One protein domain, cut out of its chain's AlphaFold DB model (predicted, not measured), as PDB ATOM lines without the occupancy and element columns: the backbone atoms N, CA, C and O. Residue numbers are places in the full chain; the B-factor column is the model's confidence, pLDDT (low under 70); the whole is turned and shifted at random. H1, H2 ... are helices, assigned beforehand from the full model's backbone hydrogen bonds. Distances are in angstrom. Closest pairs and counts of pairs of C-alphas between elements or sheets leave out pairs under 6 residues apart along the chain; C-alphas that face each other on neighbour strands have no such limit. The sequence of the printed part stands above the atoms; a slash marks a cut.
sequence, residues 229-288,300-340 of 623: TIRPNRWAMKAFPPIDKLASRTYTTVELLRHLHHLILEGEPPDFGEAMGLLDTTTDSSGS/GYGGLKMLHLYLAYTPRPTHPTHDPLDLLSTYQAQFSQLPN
ATOM      1  N   THR A 229     -27.355 -11.704 -42.384       90.50
ATOM      2  CA  THR A 229     -27.669 -11.258 -43.752       90.50
ATOM      3  C   THR A 229     -27.494  -9.748 -43.900       90.50
ATOM      4  O   THR A 229     -26.891  -9.278 -44.867       90.50
ATOM      5  N   ILE A 230     -27.973  -8.976 -42.919       89.00
ATOM      6  CA  ILE A 230     -27.842  -7.519 -42.878       89.00
ATOM      7  C   ILE A 230     -26.650  -7.118 -42.001       89.00
ATOM      8  O   ILE A 230     -26.431  -7.627 -40.901       89.00
ATOM      9  N   ARG A 231     -25.858  -6.154 -42.486       90.19
ATOM     10  CA  ARG A 231     -24.693  -5.615 -41.771       90.19
ATOM     11  C   ARG A 231     -25.126  -4.952 -40.448       90.19
ATOM     12  O   ARG A 231     -25.816  -3.936 -40.505       90.19
ATOM     13  N   PRO A 232     -24.637  -5.396 -39.272       92.12
ATOM     14  CA  PRO A 232     -25.119  -4.853 -38.005       92.12
ATOM     15  C   PRO A 232     -24.800  -3.371 -37.776       92.12
ATOM     16  O   PRO A 232     -23.640  -2.940 -37.824       92.12
ATOM     17  N   ASN A 233     -25.830  -2.592 -37.439       92.75
ATOM     18  CA  ASN A 233     -25.700  -1.206 -37.015       92.75
ATOM     19  C   ASN A 233     -25.074  -1.149 -35.612       92.75
ATOM     20  O   ASN A 233     -25.607  -1.668 -34.629       92.75
ATOM     21  N   ARG A 234     -23.924  -0.472 -35.496       90.56
ATOM     22  CA  ARG A 234     -23.142  -0.392 -34.251       90.56
ATOM     23  C   ARG A 234     -23.891   0.267 -33.083       90.56
ATOM     24  O   ARG A 234     -23.561  -0.019 -31.933       90.56
ATOM     25  N   TRP A 235     -24.846   1.158 -33.351       92.75
ATOM     26  CA  TRP A 235     -25.689   1.745 -32.308       92.75
ATOM     27  C   TRP A 235     -26.744   0.738 -31.837       92.75
ATOM     28  O   TRP A 235     -26.799   0.456 -30.639       92.75
ATOM     29  N   ALA A 236     -27.485   0.119 -32.764       93.94
ATOM     30  CA  ALA A 236     -28.508  -0.878 -32.445       93.94
ATOM     31  C   ALA A 236     -27.914  -2.085 -31.693       93.94
ATOM     32  O   ALA A 236     -28.417  -2.457 -30.639       93.94
ATOM     33  N   MET A 237     -26.753  -2.595 -32.122       94.56
ATOM     34  CA  MET A 237     -26.004  -3.662 -31.428       94.56
ATOM     35  C   MET A 237     -25.591  -3.326 -29.987       94.56
ATOM     36  O   MET A 237     -25.280  -4.234 -29.219       94.56
ATOM     37  N   LYS A 238     -25.550  -2.041 -29.611       92.88
ATOM     38  CA  LYS A 238     -25.278  -1.602 -28.234       92.88
ATOM     39  C   LYS A 238     -26.570  -1.324 -27.452       92.88
ATOM     40  O   LYS A 238     -26.592  -1.547 -26.247       92.88
ATOM     41  N   ALA A 239     -27.600  -0.792 -28.109       90.69
ATOM     42  CA  ALA A 239     -28.879  -0.456 -27.485       90.69
ATOM     43  C   ALA A 239     -29.746  -1.699 -27.224       90.69
ATOM     44  O   ALA A 239     -30.334  -1.822 -26.154       90.69
ATOM     45  N   PHE A 240     -29.769  -2.633 -28.178       95.56
ATOM     46  CA  PHE A 240     -30.620  -3.822 -28.188       95.56
ATOM     47  C   PHE A 240     -29.790  -5.054 -28.615       95.56
ATOM     48  O   PHE A 240     -29.909  -5.506 -29.749       95.56
ATOM     49  N   PRO A 241     -28.887  -5.604 -27.776       95.06
ATOM     50  CA  PRO A 241     -28.051  -6.745 -28.175       95.06
ATOM     51  C   PRO A 241     -28.925  -7.944 -28.599       95.06
ATOM     52  O   PRO A 241     -29.726  -8.384 -27.770       95.06
ATOM     53  N   PRO A 242     -28.827  -8.448 -29.845       96.62
ATOM     54  CA  PRO A 242     -29.840  -9.333 -30.426       96.62
ATOM     55  C   PRO A 242     -30.005 -10.657 -29.664       96.62
ATOM     56  O   PRO A 242     -29.047 -11.137 -29.051       96.62
ATOM     57  N   ILE A 243     -31.215 -11.231 -29.701       95.50
ATOM     58  CA  ILE A 243     -31.523 -12.567 -29.156       95.50
ATOM     59  C   ILE A 243     -32.334 -13.409 -30.143       95.50
ATOM     60  O   ILE A 243     -33.316 -12.950 -30.722       95.50
ATOM     61  N   ASP A 244     -31.931 -14.666 -30.294       95.00
ATOM     62  CA  ASP A 244     -32.459 -15.557 -31.335       95.00
ATOM     63  C   ASP A 244     -33.877 -16.043 -31.036       95.00
ATOM     64  O   ASP A 244     -34.640 -16.378 -31.934       95.00
ATOM     65  N   LYS A 245     -34.203 -16.140 -29.745       94.62
ATOM     66  CA  LYS A 245     -35.451 -16.695 -29.228       94.62
ATOM     67  C   LYS A 245     -35.863 -15.924 -27.982       94.62
ATOM     68  O   LYS A 245     -35.020 -15.600 -27.145       94.62
ATOM     69  N   LEU A 246     -37.161 -15.678 -27.852       94.50
ATOM     70  CA  LEU A 246     -37.780 -15.252 -26.601       94.50
ATOM     71  C   LEU A 246     -37.864 -16.469 -25.664       94.50
ATOM     72  O   LEU A 246     -38.176 -17.573 -26.112       94.50
ATOM     73  N   ALA A 247     -37.545 -16.292 -24.380       87.38
ATOM     74  CA  ALA A 247     -37.445 -17.406 -23.428       87.38
ATOM     75  C   ALA A 247     -38.811 -17.985 -23.006       87.38
ATOM     76  O   ALA A 247     -38.893 -19.120 -22.538       87.38
ATOM     77  N   SER A 248     -39.881 -17.208 -23.174       87.75
ATOM     78  CA  SER A 248     -41.232 -17.506 -22.697       87.75
ATOM     79  C   SER A 248     -42.289 -16.851 -23.591       87.75
ATOM     80  O   SER A 248     -42.004 -15.899 -24.314       87.75
ATOM     81  N   ARG A 249     -43.534 -17.354 -23.530       85.88
ATOM     82  CA  ARG A 249     -44.686 -16.775 -24.257       85.88
ATOM     83  C   ARG A 249     -45.002 -15.341 -23.816       85.88
ATOM     84  O   ARG A 249     -45.456 -14.541 -24.618       85.88
ATOM     85  N   THR A 250     -44.750 -15.044 -22.547       90.25
ATOM     86  CA  THR A 250     -44.731 -13.703 -21.959       90.25
ATOM     87  C   THR A 250     -43.316 -13.138 -22.038       90.25
ATOM     88  O   THR A 250     -42.376 -13.827 -21.639       90.25
ATOM     89  N   TYR A 251     -43.155 -11.904 -22.507       94.69
ATOM     90  CA  TYR A 251     -41.849 -11.262 -22.677       94.69
ATOM     91  C   TYR A 251     -41.931  -9.750 -22.436       94.69
ATOM     92  O   TYR A 251     -42.985  -9.135 -22.598       94.69
ATOM     93  N   THR A 252     -40.807  -9.145 -22.059       94.75
ATOM     94  CA  THR A 252     -40.690  -7.689 -21.880       94.75
ATOM     95  C   THR A 252     -40.486  -6.961 -23.208       94.75
ATOM     96  O   THR A 252     -39.968  -7.519 -24.180       94.75
ATOM     97  N   THR A 253     -40.775  -5.660 -23.230       94.81
ATOM     98  CA  THR A 253     -40.437  -4.736 -24.322       94.81
ATOM     99  C   THR A 253     -38.947  -4.789 -24.672       94.81
ATOM    100  O   THR A 253     -38.567  -4.685 -25.838       94.81
ATOM    101  N   VAL A 254     -38.070  -4.974 -23.677       95.12
ATOM    102  CA  VAL A 254     -36.619  -5.076 -23.903       95.12
ATOM    103  C   VAL A 254     -36.251  -6.373 -24.625       95.12
ATOM    104  O   VAL A 254     -35.375  -6.353 -25.488       95.12
ATOM    105  N   GLU A 255     -36.904  -7.489 -24.314       96.31
ATOM    106  CA  GLU A 255     -36.687  -8.763 -25.006       96.31
ATOM    107  C   GLU A 255     -37.277  -8.744 -26.417       96.31
ATOM    108  O   GLU A 255     -36.572  -9.117 -27.354       96.31
ATOM    109  N   LEU A 256     -38.491  -8.205 -26.594       96.50
ATOM    110  CA  LEU A 256     -39.101  -7.991 -27.909       96.50
ATOM    111  C   LEU A 256     -38.173  -7.180 -28.824       96.50
ATOM    112  O   LEU A 256     -37.828  -7.640 -29.907       96.50
ATOM    113  N   LEU A 257     -37.678  -6.023 -28.371       96.81
ATOM    114  CA  LEU A 257     -36.751  -5.185 -29.148       96.81
ATOM    115  C   LEU A 257     -35.442  -5.905 -29.506       96.81
ATOM    116  O   LEU A 257     -34.882  -5.680 -30.579       96.81
ATOM    117  N   ARG A 258     -34.935  -6.777 -28.627       97.06
ATOM    118  CA  ARG A 258     -33.732  -7.582 -28.892       97.06
ATOM    119  C   ARG A 258     -34.012  -8.726 -29.870       97.06
ATOM    120  O   ARG A 258     -33.122  -9.070 -30.645       97.06
ATOM    121  N   HIS A 259     -35.215  -9.294 -29.860       97.00
ATOM    122  CA  HIS A 259     -35.609 -10.350 -30.790       97.00
ATOM    123  C   HIS A 259     -35.944  -9.792 -32.180       97.00
ATOM    124  O   HIS A 259     -35.373 -10.245 -33.167       97.00
ATOM    125  N   LEU A 260     -36.725  -8.709 -32.256       96.69
ATOM    126  CA  LEU A 260     -36.931  -7.933 -33.485       96.69
ATOM    127  C   LEU A 260     -35.592  -7.528 -34.115       96.69
ATOM    128  O   LEU A 260     -35.415  -7.647 -35.321       96.69
ATOM    129  N   HIS A 261     -34.607  -7.114 -33.311       96.62
ATOM    130  CA  HIS A 261     -33.280  -6.796 -33.833       96.62
ATOM    131  C   HIS A 261     -32.525  -8.017 -34.392       96.62
ATOM    132  O   HIS A 261     -31.754  -7.850 -35.331       96.62
ATOM    133  N   HIS A 262     -32.744  -9.233 -33.880       96.12
ATOM    134  CA  HIS A 262     -32.219 -10.450 -34.510       96.12
ATOM    135  C   HIS A 262     -32.901 -10.721 -35.858       96.12
ATOM    136  O   HIS A 262     -32.204 -10.856 -36.858       96.12
ATOM    137  N   LEU A 263     -34.236 -10.695 -35.909       95.31
ATOM    138  CA  LEU A 263     -35.015 -10.899 -37.139       95.31
ATOM    139  C   LEU A 263     -34.624  -9.895 -38.244       95.31
ATOM    140  O   LEU A 263     -34.360 -10.265 -39.386       95.31
ATOM    141  N   ILE A 264     -34.450  -8.622 -37.871       94.12
ATOM    142  CA  ILE A 264     -33.918  -7.558 -38.739       94.12
ATOM    143  C   ILE A 264     -32.519  -7.892 -39.291       94.12
ATOM    144  O   ILE A 264     -32.210  -7.501 -40.415       94.12
ATOM    145  N   LEU A 265     -31.666  -8.577 -38.525       93.75
ATOM    146  CA  LEU A 265     -30.304  -8.931 -38.934       93.75
ATOM    147  C   LEU A 265     -30.240 -10.180 -39.820       93.75
ATOM    148  O   LEU A 265     -29.422 -10.208 -40.741       93.75
ATOM    149  N   GLU A 266     -31.092 -11.177 -39.583       93.44
ATOM    150  CA  GLU A 266     -31.220 -12.341 -40.477       93.44
ATOM    151  C   GLU A 266     -31.936 -11.986 -41.792       93.44
ATOM    152  O   GLU A 266     -31.712 -12.639 -42.809       93.44
ATOM    153  N   GLY A 267     -32.690 -10.883 -41.812       90.88
ATOM    154  CA  GLY A 267     -33.336 -10.341 -43.010       90.88
ATOM    155  C   GLY A 267     -34.835 -10.625 -43.104       90.88
ATOM    156  O   GLY A 267     -35.418 -10.301 -44.133       90.88
ATOM    157  N   GLU A 268     -35.439 -11.147 -42.033       92.06
ATOM    158  CA  GLU A 268     -36.856 -11.527 -41.914       92.06
ATOM    159  C   GLU A 268     -37.597 -10.631 -40.888       92.06
ATOM    160  O   GLU A 268     -38.112 -11.123 -39.883       92.06
ATOM    161  N   PRO A 269     -37.611  -9.291 -41.042       91.69
ATOM    162  CA  PRO A 269     -38.364  -8.421 -40.146       91.69
ATOM    163  C   PRO A 269     -39.882  -8.638 -40.299       91.69
ATOM    164  O   PRO A 269     -40.362  -8.685 -41.434       91.69
ATOM    165  N   PRO A 270     -40.660  -8.645 -39.203       93.06
ATOM    166  CA  PRO A 270     -42.085  -8.346 -39.300       93.06
ATOM    167  C   PRO A 270     -42.280  -6.884 -39.730       93.06
ATOM    168  O   PRO A 270     -41.377  -6.046 -39.565       93.06
ATOM    169  N   ASP A 271     -43.460  -6.563 -40.253       92.50
ATOM    170  CA  ASP A 271     -43.846  -5.187 -40.564       92.50
ATOM    171  C   ASP A 271     -43.750  -4.285 -39.315       92.50
ATOM    172  O   ASP A 271     -43.780  -4.739 -38.167       92.50
ATOM    173  N   PHE A 272     -43.608  -2.977 -39.522       93.44
ATOM    174  CA  PHE A 272     -43.592  -2.027 -38.418       93.44
ATOM    175  C   PHE A 272     -44.933  -1.987 -37.672       93.44
ATOM    176  O   PHE A 272     -44.928  -1.927 -36.445       93.44
ATOM    177  N   GLY A 273     -46.071  -2.082 -38.367       93.06
ATOM    178  CA  GLY A 273     -47.394  -2.203 -37.754       93.06
ATOM    179  C   GLY A 273     -47.549  -3.492 -36.943       93.06
ATOM    180  O   GLY A 273     -47.984  -3.434 -35.792       93.06
ATOM    181  N   GLU A 274     -47.111  -4.631 -37.486       93.88
ATOM    182  CA  GLU A 274     -47.069  -5.918 -36.771       93.88
ATOM    183  C   GLU A 274     -46.212  -5.841 -35.499       93.88
ATOM    184  O   GLU A 274     -46.667  -6.195 -34.411       93.88
ATOM    185  N   ALA A 275     -44.984  -5.322 -35.604       94.38
ATOM    186  CA  ALA A 275     -44.072  -5.170 -34.472       94.38
ATOM    187  C   ALA A 275     -44.629  -4.232 -33.387       94.38
ATOM    188  O   ALA A 275     -44.433  -4.475 -32.195       94.38
ATOM    189  N   MET A 276     -45.361  -3.188 -33.787       92.94
ATOM    190  CA  MET A 276     -46.070  -2.294 -32.869       92.94
ATOM    191  C   MET A 276     -47.244  -3.007 -32.180       92.94
ATOM    192  O   MET A 276     -47.407  -2.855 -30.971       92.94
ATOM    193  N   GLY A 277     -47.976  -3.873 -32.889       93.38
ATOM    194  CA  GLY A 277     -48.984  -4.764 -32.299       93.38
ATOM    195  C   GLY A 277     -48.404  -5.771 -31.295       93.38
ATOM    196  O   GLY A 277     -49.013  -6.023 -30.256       93.38
ATOM    197  N   LEU A 278     -47.194  -6.293 -31.533       93.75
ATOM    198  CA  LEU A 278     -46.505  -7.165 -30.570       93.75
ATOM    199  C   LEU A 278     -46.160  -6.448 -29.252       93.75
ATOM    200  O   LEU A 278     -46.123  -7.100 -28.207       93.75
ATOM    201  N   LEU A 279     -45.960  -5.121 -29.258       93.00
ATOM    202  CA  LEU A 279     -45.671  -4.356 -28.037       93.00
ATOM    203  C   LEU A 279     -46.823  -4.423 -27.025       93.00
ATOM    204  O   LEU A 279     -46.570  -4.569 -25.830       93.00
ATOM    205  N   ASP A 280     -48.071  -4.401 -27.495       90.25
ATOM    206  CA  ASP A 280     -49.267  -4.498 -26.645       90.25
ATOM    207  C   ASP A 280     -49.370  -5.842 -25.903       90.25
ATOM    208  O   ASP A 280     -50.062  -5.941 -24.890       90.25
ATOM    209  N   THR A 281     -48.661  -6.873 -26.378       92.00
ATOM    210  CA  THR A 281     -48.598  -8.197 -25.734       92.00
ATOM    211  C   THR A 281     -47.482  -8.322 -24.687       92.00
ATOM    212  O   THR A 281     -47.383  -9.344 -24.007       92.00
ATOM    213  N   THR A 282     -46.641  -7.292 -24.529       93.69
ATOM    214  CA  THR A 282     -45.515  -7.317 -23.584       93.69
ATOM    215  C   THR A 282     -45.964  -7.193 -22.128       93.69
ATOM    216  O   THR A 282     -46.927  -6.501 -21.790       93.69
ATOM    217  N   THR A 283     -45.232  -7.847 -21.224       92.00
ATOM    218  CA  THR A 283     -45.562  -7.870 -19.789       92.00
ATOM    219  C   THR A 283     -45.397  -6.519 -19.101       92.00
ATOM    220  O   THR A 283     -46.051  -6.267 -18.096       92.00
ATOM    221  N   ASP A 284     -44.509  -5.662 -19.606       87.75
ATOM    222  CA  ASP A 284     -44.291  -4.313 -19.081       87.75
ATOM    223  C   ASP A 284     -45.299  -3.292 -19.643       87.75
ATOM    224  O   ASP A 284     -45.676  -2.377 -18.914       87.75
ATOM    225  N   SER A 285     -45.836  -3.485 -20.858       81.69
ATOM    226  CA  SER A 285     -46.917  -2.632 -21.386       81.69
ATOM    227  C   SER A 285     -48.302  -2.911 -20.779       81.69
ATOM    228  O   SER A 285     -49.199  -2.079 -20.924       81.69
ATOM    229  N   SER A 286     -48.524  -4.054 -20.120       65.56
ATOM    230  CA  SER A 286     -49.823  -4.359 -19.494       65.56
ATOM    231  C   SER A 286     -49.995  -3.706 -18.117       65.56
ATOM    232  O   SER A 286     -51.104  -3.310 -17.758       65.56
ATOM    233  N   GLY A 287     -48.900  -3.529 -17.367       58.19
ATOM    234  CA  GLY A 287     -48.918  -2.983 -16.005       58.19
ATOM    235  C   GLY A 287     -49.297  -1.501 -15.904       58.19
ATOM    236  O   GLY A 287     -49.783  -1.070 -14.862       58.19
ATOM    237  N   SER A 288     -49.134  -0.716 -16.975       55.03
ATOM    238  CA  SER A 288     -49.423   0.727 -16.963       55.03
ATOM    239  C   SER A 288     -50.914   1.085 -17.034       55.03
ATOM    240  O   SER A 288     -51.253   2.254 -16.878       55.03
ATOM    241  N   GLY A 300     -45.223   5.734 -24.624       80.56
ATOM    242  CA  GLY A 300     -44.591   5.676 -25.937       80.56
ATOM    243  C   GLY A 300     -43.108   5.299 -25.923       80.56
ATOM    244  O   GLY A 300     -42.547   5.094 -26.995       80.56
ATOM    245  N   TYR A 301     -42.454   5.166 -24.763       86.44
ATOM    246  CA  TYR A 301     -41.019   4.873 -24.693       86.44
ATOM    247  C   TYR A 301     -40.633   3.511 -25.299       86.44
ATOM    248  O   TYR A 301     -39.523   3.365 -25.823       86.44
ATOM    249  N   GLY A 302     -41.540   2.526 -25.284       91.12
ATOM    250  CA  GLY A 302     -41.385   1.270 -26.027       91.12
ATOM    251  C   GLY A 302     -41.445   1.489 -27.544       91.12
ATOM    252  O   GLY A 302     -40.494   1.162 -28.259       91.12
ATOM    253  N   GLY A 303     -42.511   2.137 -28.022       94.19
ATOM    254  CA  GLY A 303     -42.699   2.479 -29.435       94.19
ATOM    255  C   GLY A 303     -41.581   3.356 -30.007       94.19
ATOM    256  O   GLY A 303     -41.111   3.114 -31.115       94.19
ATOM    257  N   LEU A 304     -41.069   4.329 -29.245       95.62
ATOM    258  CA  LEU A 304     -40.009   5.231 -29.702       95.62
ATOM    259  C   LEU A 304     -38.673   4.495 -29.888       95.62
ATOM    260  O   LEU A 304     -37.951   4.758 -30.851       95.62
ATOM    261  N   LYS A 305     -38.357   3.531 -29.010       95.62
ATOM    262  CA  LYS A 305     -37.210   2.623 -29.192       95.62
ATOM    263  C   LYS A 305     -37.377   1.746 -30.430       95.62
ATOM    264  O   LYS A 305     -36.397   1.528 -31.138       95.62
ATOM    265  N   MET A 306     -38.590   1.262 -30.689       96.00
ATOM    266  CA  MET A 306     -38.899   0.424 -31.848       96.00
ATOM    267  C   MET A 306     -38.791   1.202 -33.159       96.00
ATOM    268  O   MET A 306     -38.115   0.750 -34.081       96.00
ATOM    269  N   LEU A 307     -39.325   2.426 -33.202       96.62
ATOM    270  CA  LEU A 307     -39.119   3.366 -34.301       96.62
ATOM    271  C   LEU A 307     -37.621   3.615 -34.543       96.62
ATOM    272  O   LEU A 307     -37.161   3.568 -35.681       96.62
ATOM    273  N   HIS A 308     -36.823   3.825 -33.488       96.94
ATOM    274  CA  HIS A 308     -35.366   3.975 -33.635       96.94
ATOM    275  C   HIS A 308     -34.667   2.695 -34.094       96.94
ATOM    276  O   HIS A 308     -33.656   2.788 -34.784       96.94
ATOM    277  N   LEU A 309     -35.162   1.512 -33.729       96.25
ATOM    278  CA  LEU A 309     -34.631   0.238 -34.206       96.25
ATOM    279  C   LEU A 309     -34.911   0.051 -35.705       96.25
ATOM    280  O   LEU A 309     -33.989  -0.284 -36.444       96.25
ATOM    281  N   TYR A 310     -36.132   0.326 -36.171       95.31
ATOM    282  CA  TYR A 310     -36.482   0.217 -37.591       95.31
ATOM    283  C   TYR A 310     -35.732   1.256 -38.438       95.31
ATOM    284  O   TYR A 310     -35.043   0.873 -39.386       95.31
ATOM    285  N   LEU A 311     -35.749   2.534 -38.036       95.38
ATOM    286  CA  LEU A 311     -35.015   3.619 -38.709       95.38
ATOM    287  C   LEU A 311     -33.482   3.462 -38.662       95.38
ATOM    288  O   LEU A 311     -32.771   4.072 -39.454       95.38
ATOM    289  N   ALA A 312     -32.934   2.658 -37.743       94.94
ATOM    290  CA  ALA A 312     -31.505   2.330 -37.733       94.94
ATOM    291  C   ALA A 312     -31.092   1.358 -38.858       94.94
ATOM    292  O   ALA A 312     -29.892   1.111 -39.022       94.94
ATOM    293  N   TYR A 313     -32.059   0.826 -39.613       92.81
ATOM    294  CA  TYR A 313     -31.856  -0.105 -40.720       92.81
ATOM    295  C   TYR A 313     -32.585   0.286 -42.015       92.81
ATOM    296  O   TYR A 313     -32.522  -0.481 -42.969       92.81
ATOM    297  N   THR A 314     -33.257   1.438 -42.093       89.50
ATOM    298  CA  THR A 314     -33.772   1.965 -43.370       89.50
ATOM    299  C   THR A 314     -32.708   2.809 -44.096       89.50
ATOM    300  O   THR A 314     -31.889   3.453 -43.431       89.50
ATOM    301  N   PRO A 315     -32.700   2.837 -45.444       75.50
ATOM    302  CA  PRO A 315     -33.496   2.017 -46.361       75.50
ATOM    303  C   PRO A 315     -32.952   0.578 -46.437       75.50
ATOM    304  O   PRO A 315     -31.758   0.342 -46.247       75.50
ATOM    305  N   ARG A 316     -33.827  -0.395 -46.720       67.88
ATOM    306  CA  ARG A 316     -33.454  -1.816 -46.855       67.88
ATOM    307  C   ARG A 316     -33.500  -2.252 -48.318       67.88
ATOM    308  O   ARG A 316     -34.453  -1.896 -48.998       67.88
ATOM    309  N   PRO A 317     -32.555  -3.088 -48.783       53.53
ATOM    310  CA  PRO A 317     -32.577  -3.634 -50.140       53.53
ATOM    311  C   PRO A 317     -33.427  -4.915 -50.291       53.53
ATOM    312  O   PRO A 317     -33.348  -5.550 -51.336       53.53
ATOM    313  N   THR A 318     -34.168  -5.352 -49.260       50.88
ATOM    314  CA  THR A 318     -34.821  -6.683 -49.220       50.88
ATOM    315  C   THR A 318     -36.319  -6.692 -48.902       50.88
ATOM    316  O   THR A 318     -36.913  -7.762 -48.923       50.88
ATOM    317  N   HIS A 319     -36.939  -5.552 -48.594       54.59
ATOM    318  CA  HIS A 319     -38.367  -5.448 -48.255       54.59
ATOM    319  C   HIS A 319     -38.991  -4.240 -48.967       54.59
ATOM    320  O   HIS A 319     -38.239  -3.329 -49.328       54.59
ATOM    321  N   PRO A 320     -40.331  -4.191 -49.135       56.12
ATOM    322  CA  PRO A 320     -41.020  -2.972 -49.556       56.12
ATOM    323  C   PRO A 320     -40.566  -1.792 -48.690       56.12
ATOM    324  O   PRO A 320     -40.527  -1.861 -47.459       56.12
ATOM    325  N   THR A 321     -40.126  -0.723 -49.346       60.97
ATOM    326  CA  THR A 321     -39.429   0.383 -48.692       60.97
ATOM    327  C   THR A 321     -40.421   1.367 -48.088       60.97
ATOM    328  O   THR A 321     -40.735   2.378 -48.710       60.97
ATOM    329  N   HIS A 322     -40.884   1.087 -46.868       75.06
ATOM    330  CA  HIS A 322     -41.581   2.082 -46.047       75.06
ATOM    331  C   HIS A 322     -40.731   3.357 -45.958       75.06
ATOM    332  O   HIS A 322     -39.544   3.280 -45.607       75.06
ATOM    333  N   ASP A 323     -41.322   4.517 -46.250       89.00
ATOM    334  CA  ASP A 323     -40.638   5.796 -46.080       89.00
ATOM    335  C   ASP A 323     -40.263   5.953 -44.587       89.00
ATOM    336  O   ASP A 323     -41.076   5.647 -43.704       89.00
ATOM    337  N   PRO A 324     -39.054   6.423 -44.226       93.62
ATOM    338  CA  PRO A 324     -38.765   6.819 -42.847       93.62
ATOM    339  C   PRO A 324     -39.753   7.863 -42.264       93.62
ATOM    340  O   PRO A 324     -39.830   8.003 -41.039       93.62
ATOM    341  N   LEU A 325     -40.519   8.574 -43.100       94.75
ATOM    342  CA  LEU A 325     -41.660   9.419 -42.733       94.75
ATOM    343  C   LEU A 325     -42.968   8.633 -42.522       94.75
ATOM    344  O   LEU A 325     -43.740   9.016 -41.641       94.75
ATOM    345  N   ASP A 326     -43.196   7.516 -43.219       94.12
ATOM    346  CA  ASP A 326     -44.327   6.612 -42.951       94.12
ATOM    347  C   ASP A 326     -44.155   5.918 -41.603       94.12
ATOM    348  O   ASP A 326     -45.048   5.952 -40.762       94.12
ATOM    349  N   LEU A 327     -42.956   5.401 -41.319       94.94
ATOM    350  CA  LEU A 327     -42.633   4.845 -39.997       94.94
ATOM    351  C   LEU A 327     -42.882   5.876 -38.878       94.94
ATOM    352  O   LEU A 327     -43.340   5.537 -37.785       94.94
ATOM    353  N   LEU A 328     -42.626   7.159 -39.154       96.12
ATOM    354  CA  LEU A 328     -42.923   8.259 -38.238       96.12
ATOM    355  C   LEU A 328     -44.431   8.556 -38.119       96.12
ATOM    356  O   LEU A 328     -44.870   8.947 -37.032       96.12
ATOM    357  N   SER A 329     -45.211   8.398 -39.193       95.56
ATOM    358  CA  SER A 329     -46.660   8.633 -39.205       95.56
ATOM    359  C   SER A 329     -47.413   7.501 -38.496       95.56
ATOM    360  O   SER A 329     -48.184   7.784 -37.578       95.56
ATOM    361  N   THR A 330     -47.086   6.232 -38.783       94.38
ATOM    362  CA  THR A 330     -47.593   5.048 -38.067       94.38
ATOM    363  C   THR A 330     -47.300   5.143 -36.569       94.38
ATOM    364  O   THR A 330     -48.176   4.891 -35.744       94.38
ATOM    365  N   TYR A 331     -46.091   5.581 -36.199       95.19
ATOM    366  CA  TYR A 331     -45.737   5.807 -34.799       95.19
ATOM    367  C   TYR A 331     -46.597   6.895 -34.131       95.19
ATOM    368  O   TYR A 331     -47.071   6.696 -33.013       95.19
ATOM    369  N   GLN A 332     -46.844   8.024 -34.807       94.50
ATOM    370  CA  GLN A 332     -47.657   9.122 -34.258       94.50
ATOM    371  C   GLN A 332     -49.160   8.838 -34.230       94.50
ATOM    372  O   GLN A 332     -49.865   9.453 -33.435       94.50
ATOM    373  N   ALA A 333     -49.654   7.912 -35.055       93.38
ATOM    374  CA  ALA A 333     -51.031   7.434 -34.970       93.38
ATOM    375  C   ALA A 333     -51.283   6.620 -33.684       93.38
ATOM    376  O   ALA A 333     -52.400   6.618 -33.174       93.38
ATOM    377  N   GLN A 334     -50.254   5.949 -33.150       90.75
ATOM    378  CA  GLN A 334     -50.380   5.045 -31.999       90.75
ATOM    379  C   GLN A 334     -49.851   5.623 -30.674       90.75
ATOM    380  O   GLN A 334     -50.354   5.255 -29.613       90.75
ATOM    381  N   PHE A 335     -48.863   6.529 -30.701       90.25
ATOM    382  CA  PHE A 335     -48.219   7.059 -29.492       90.25
ATOM    383  C   PHE A 335     -48.242   8.586 -29.388       90.25
ATOM    384  O   PHE A 335     -47.909   9.317 -30.317       90.25
ATOM    385  N   SER A 336     -48.542   9.068 -28.180       88.06
ATOM    386  CA  SER A 336     -48.526  10.491 -27.814       88.06
ATOM    387  C   SER A 336     -47.123  11.066 -27.600       88.06
ATOM    388  O   SER A 336     -46.940  12.284 -27.650       88.06
ATOM    389  N   GLN A 337     -46.129  10.214 -27.323       90.94
ATOM    390  CA  GLN A 337     -44.764  10.654 -27.057       90.94
ATOM    391  C   GLN A 337     -44.160  11.249 -28.332       90.94
ATOM    392  O   GLN A 337     -43.964  10.559 -29.330       90.94
ATOM    393  N   LEU A 338     -43.826  12.539 -28.288       93.81
ATOM    394  CA  LEU A 338     -43.237  13.236 -29.427       93.81
ATOM    395  C   LEU A 338     -41.929  12.553 -29.883       93.81
ATOM    396  O   LEU A 338     -41.144  12.100 -29.040       93.81
ATOM    397  N   PRO A 339     -41.647  12.505 -31.201       96.06
ATOM    398  CA  PRO A 339     -40.357  12.036 -31.697       96.06
ATOM    399  C   PRO A 339     -39.232  12.919 -31.146       96.06
ATOM    400  O   PRO A 339     -39.457  14.071 -30.777       96.06
ATOM    401  N   ASN A 340     -38.002  12.403 -31.100       95.38
ATOM    402  CA  ASN A 340     -36.872  13.108 -30.489       95.38
ATOM    403  C   ASN A 340     -35.713  13.350 -31.479       95.38
ATOM    404  O   ASN A 340     -35.778  13.007 -32.663       95.38
TER     405      ASN A 340
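AT A GLANCE: This is residues 229 to 288 and 300 to 340 of the 623 residues of an uncharacterized protein of Kwoniella shandongensis (UniProt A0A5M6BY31). Three helices, H2, H3 and H5, pack round a small core with their centres in a triangle, and a fourth, H6, folds back along H5, over the side away from H2. The short H1 lies near H2 and H5, and H4 sits at one end of the core, by the first residue of H2. You are reading 101 residues with six named helices, H1 to H6 in order, and no named strand, an all-helix domain. It is compact, with a radius of gyration of the C-alphas of 12.9 A, and spans 37 by 30 by 22 A.

HOW THE PARTS SIT: Start at H1, residues 236 to 239, which is close to but not clearly touching H2, residues 253 to 266; their closest C-alphas, those of Ala 236 and His 261, are 7.7 A apart. Next, H2 and H3, residues 272 to 279, form a helical hairpin and touch at a steep tilt of 35.5 degrees, only just steep, opposite ways; look at C-alphas 253 and 279, the closest, 6.4 A apart. H4, residues 283 to 288, only just touches H2, with 3 pairs of C-alphas within 8 A, and H2 meets it with residue 253 alone; the closest C-alphas, those of Thr 253 and Asp 284, are 6.5 A apart. H5, residues 301 to 311, touches H2 at a shallow tilt of 10 degrees, the same way, closest at C-alphas 253 and 302, 6.3 A. H5 also touches H3 at a shallow tilt of 31 degrees, opposite ways, closest at C-alphas 276 and 303, 6.8 A. Last, H6, residues 324 to 334, makes a helical hairpin with H5 at a shallow tilt of 19 degrees; C-alphas 311 and 324, the closest, are 6.4 A apart. H2 and H6 are apart. Every backbone O i to N i+4 pair is within hydrogen-bond range in H2, H3, H5 and H6; in H4 it is 0 of 2, with 0 of 3 O i to N i+3 pairs within range, and H1 is too short for an i+4 pair.

IN THESE COORDINATES: Find C-alpha 236 at (-28.508, -0.878, -32.445), where H1 begins. Go on to C-alpha 253 at (-40.437, -4.736, -24.322); from there H2 runs 20.1 A. H3 measures 10.8 A, H4 9.8 A, H5 15.3 A and H1 5.0 A. H6 runs 16.0 A to C-alpha 334 at (-50.380, 5.045, -31.999).

THE WHOLE: The farthest C-alphas, those of Gly 287 and Pro 317, are 37.9 A apart. Residues 289 to 299 are cut out, and C-alphas 288 and 300 are 11.3 A apart across the cut. The links from H1 to H2 and from H5 to H6 are long. Confidence is under 70 at residues 286 to 288 and 316 to 321.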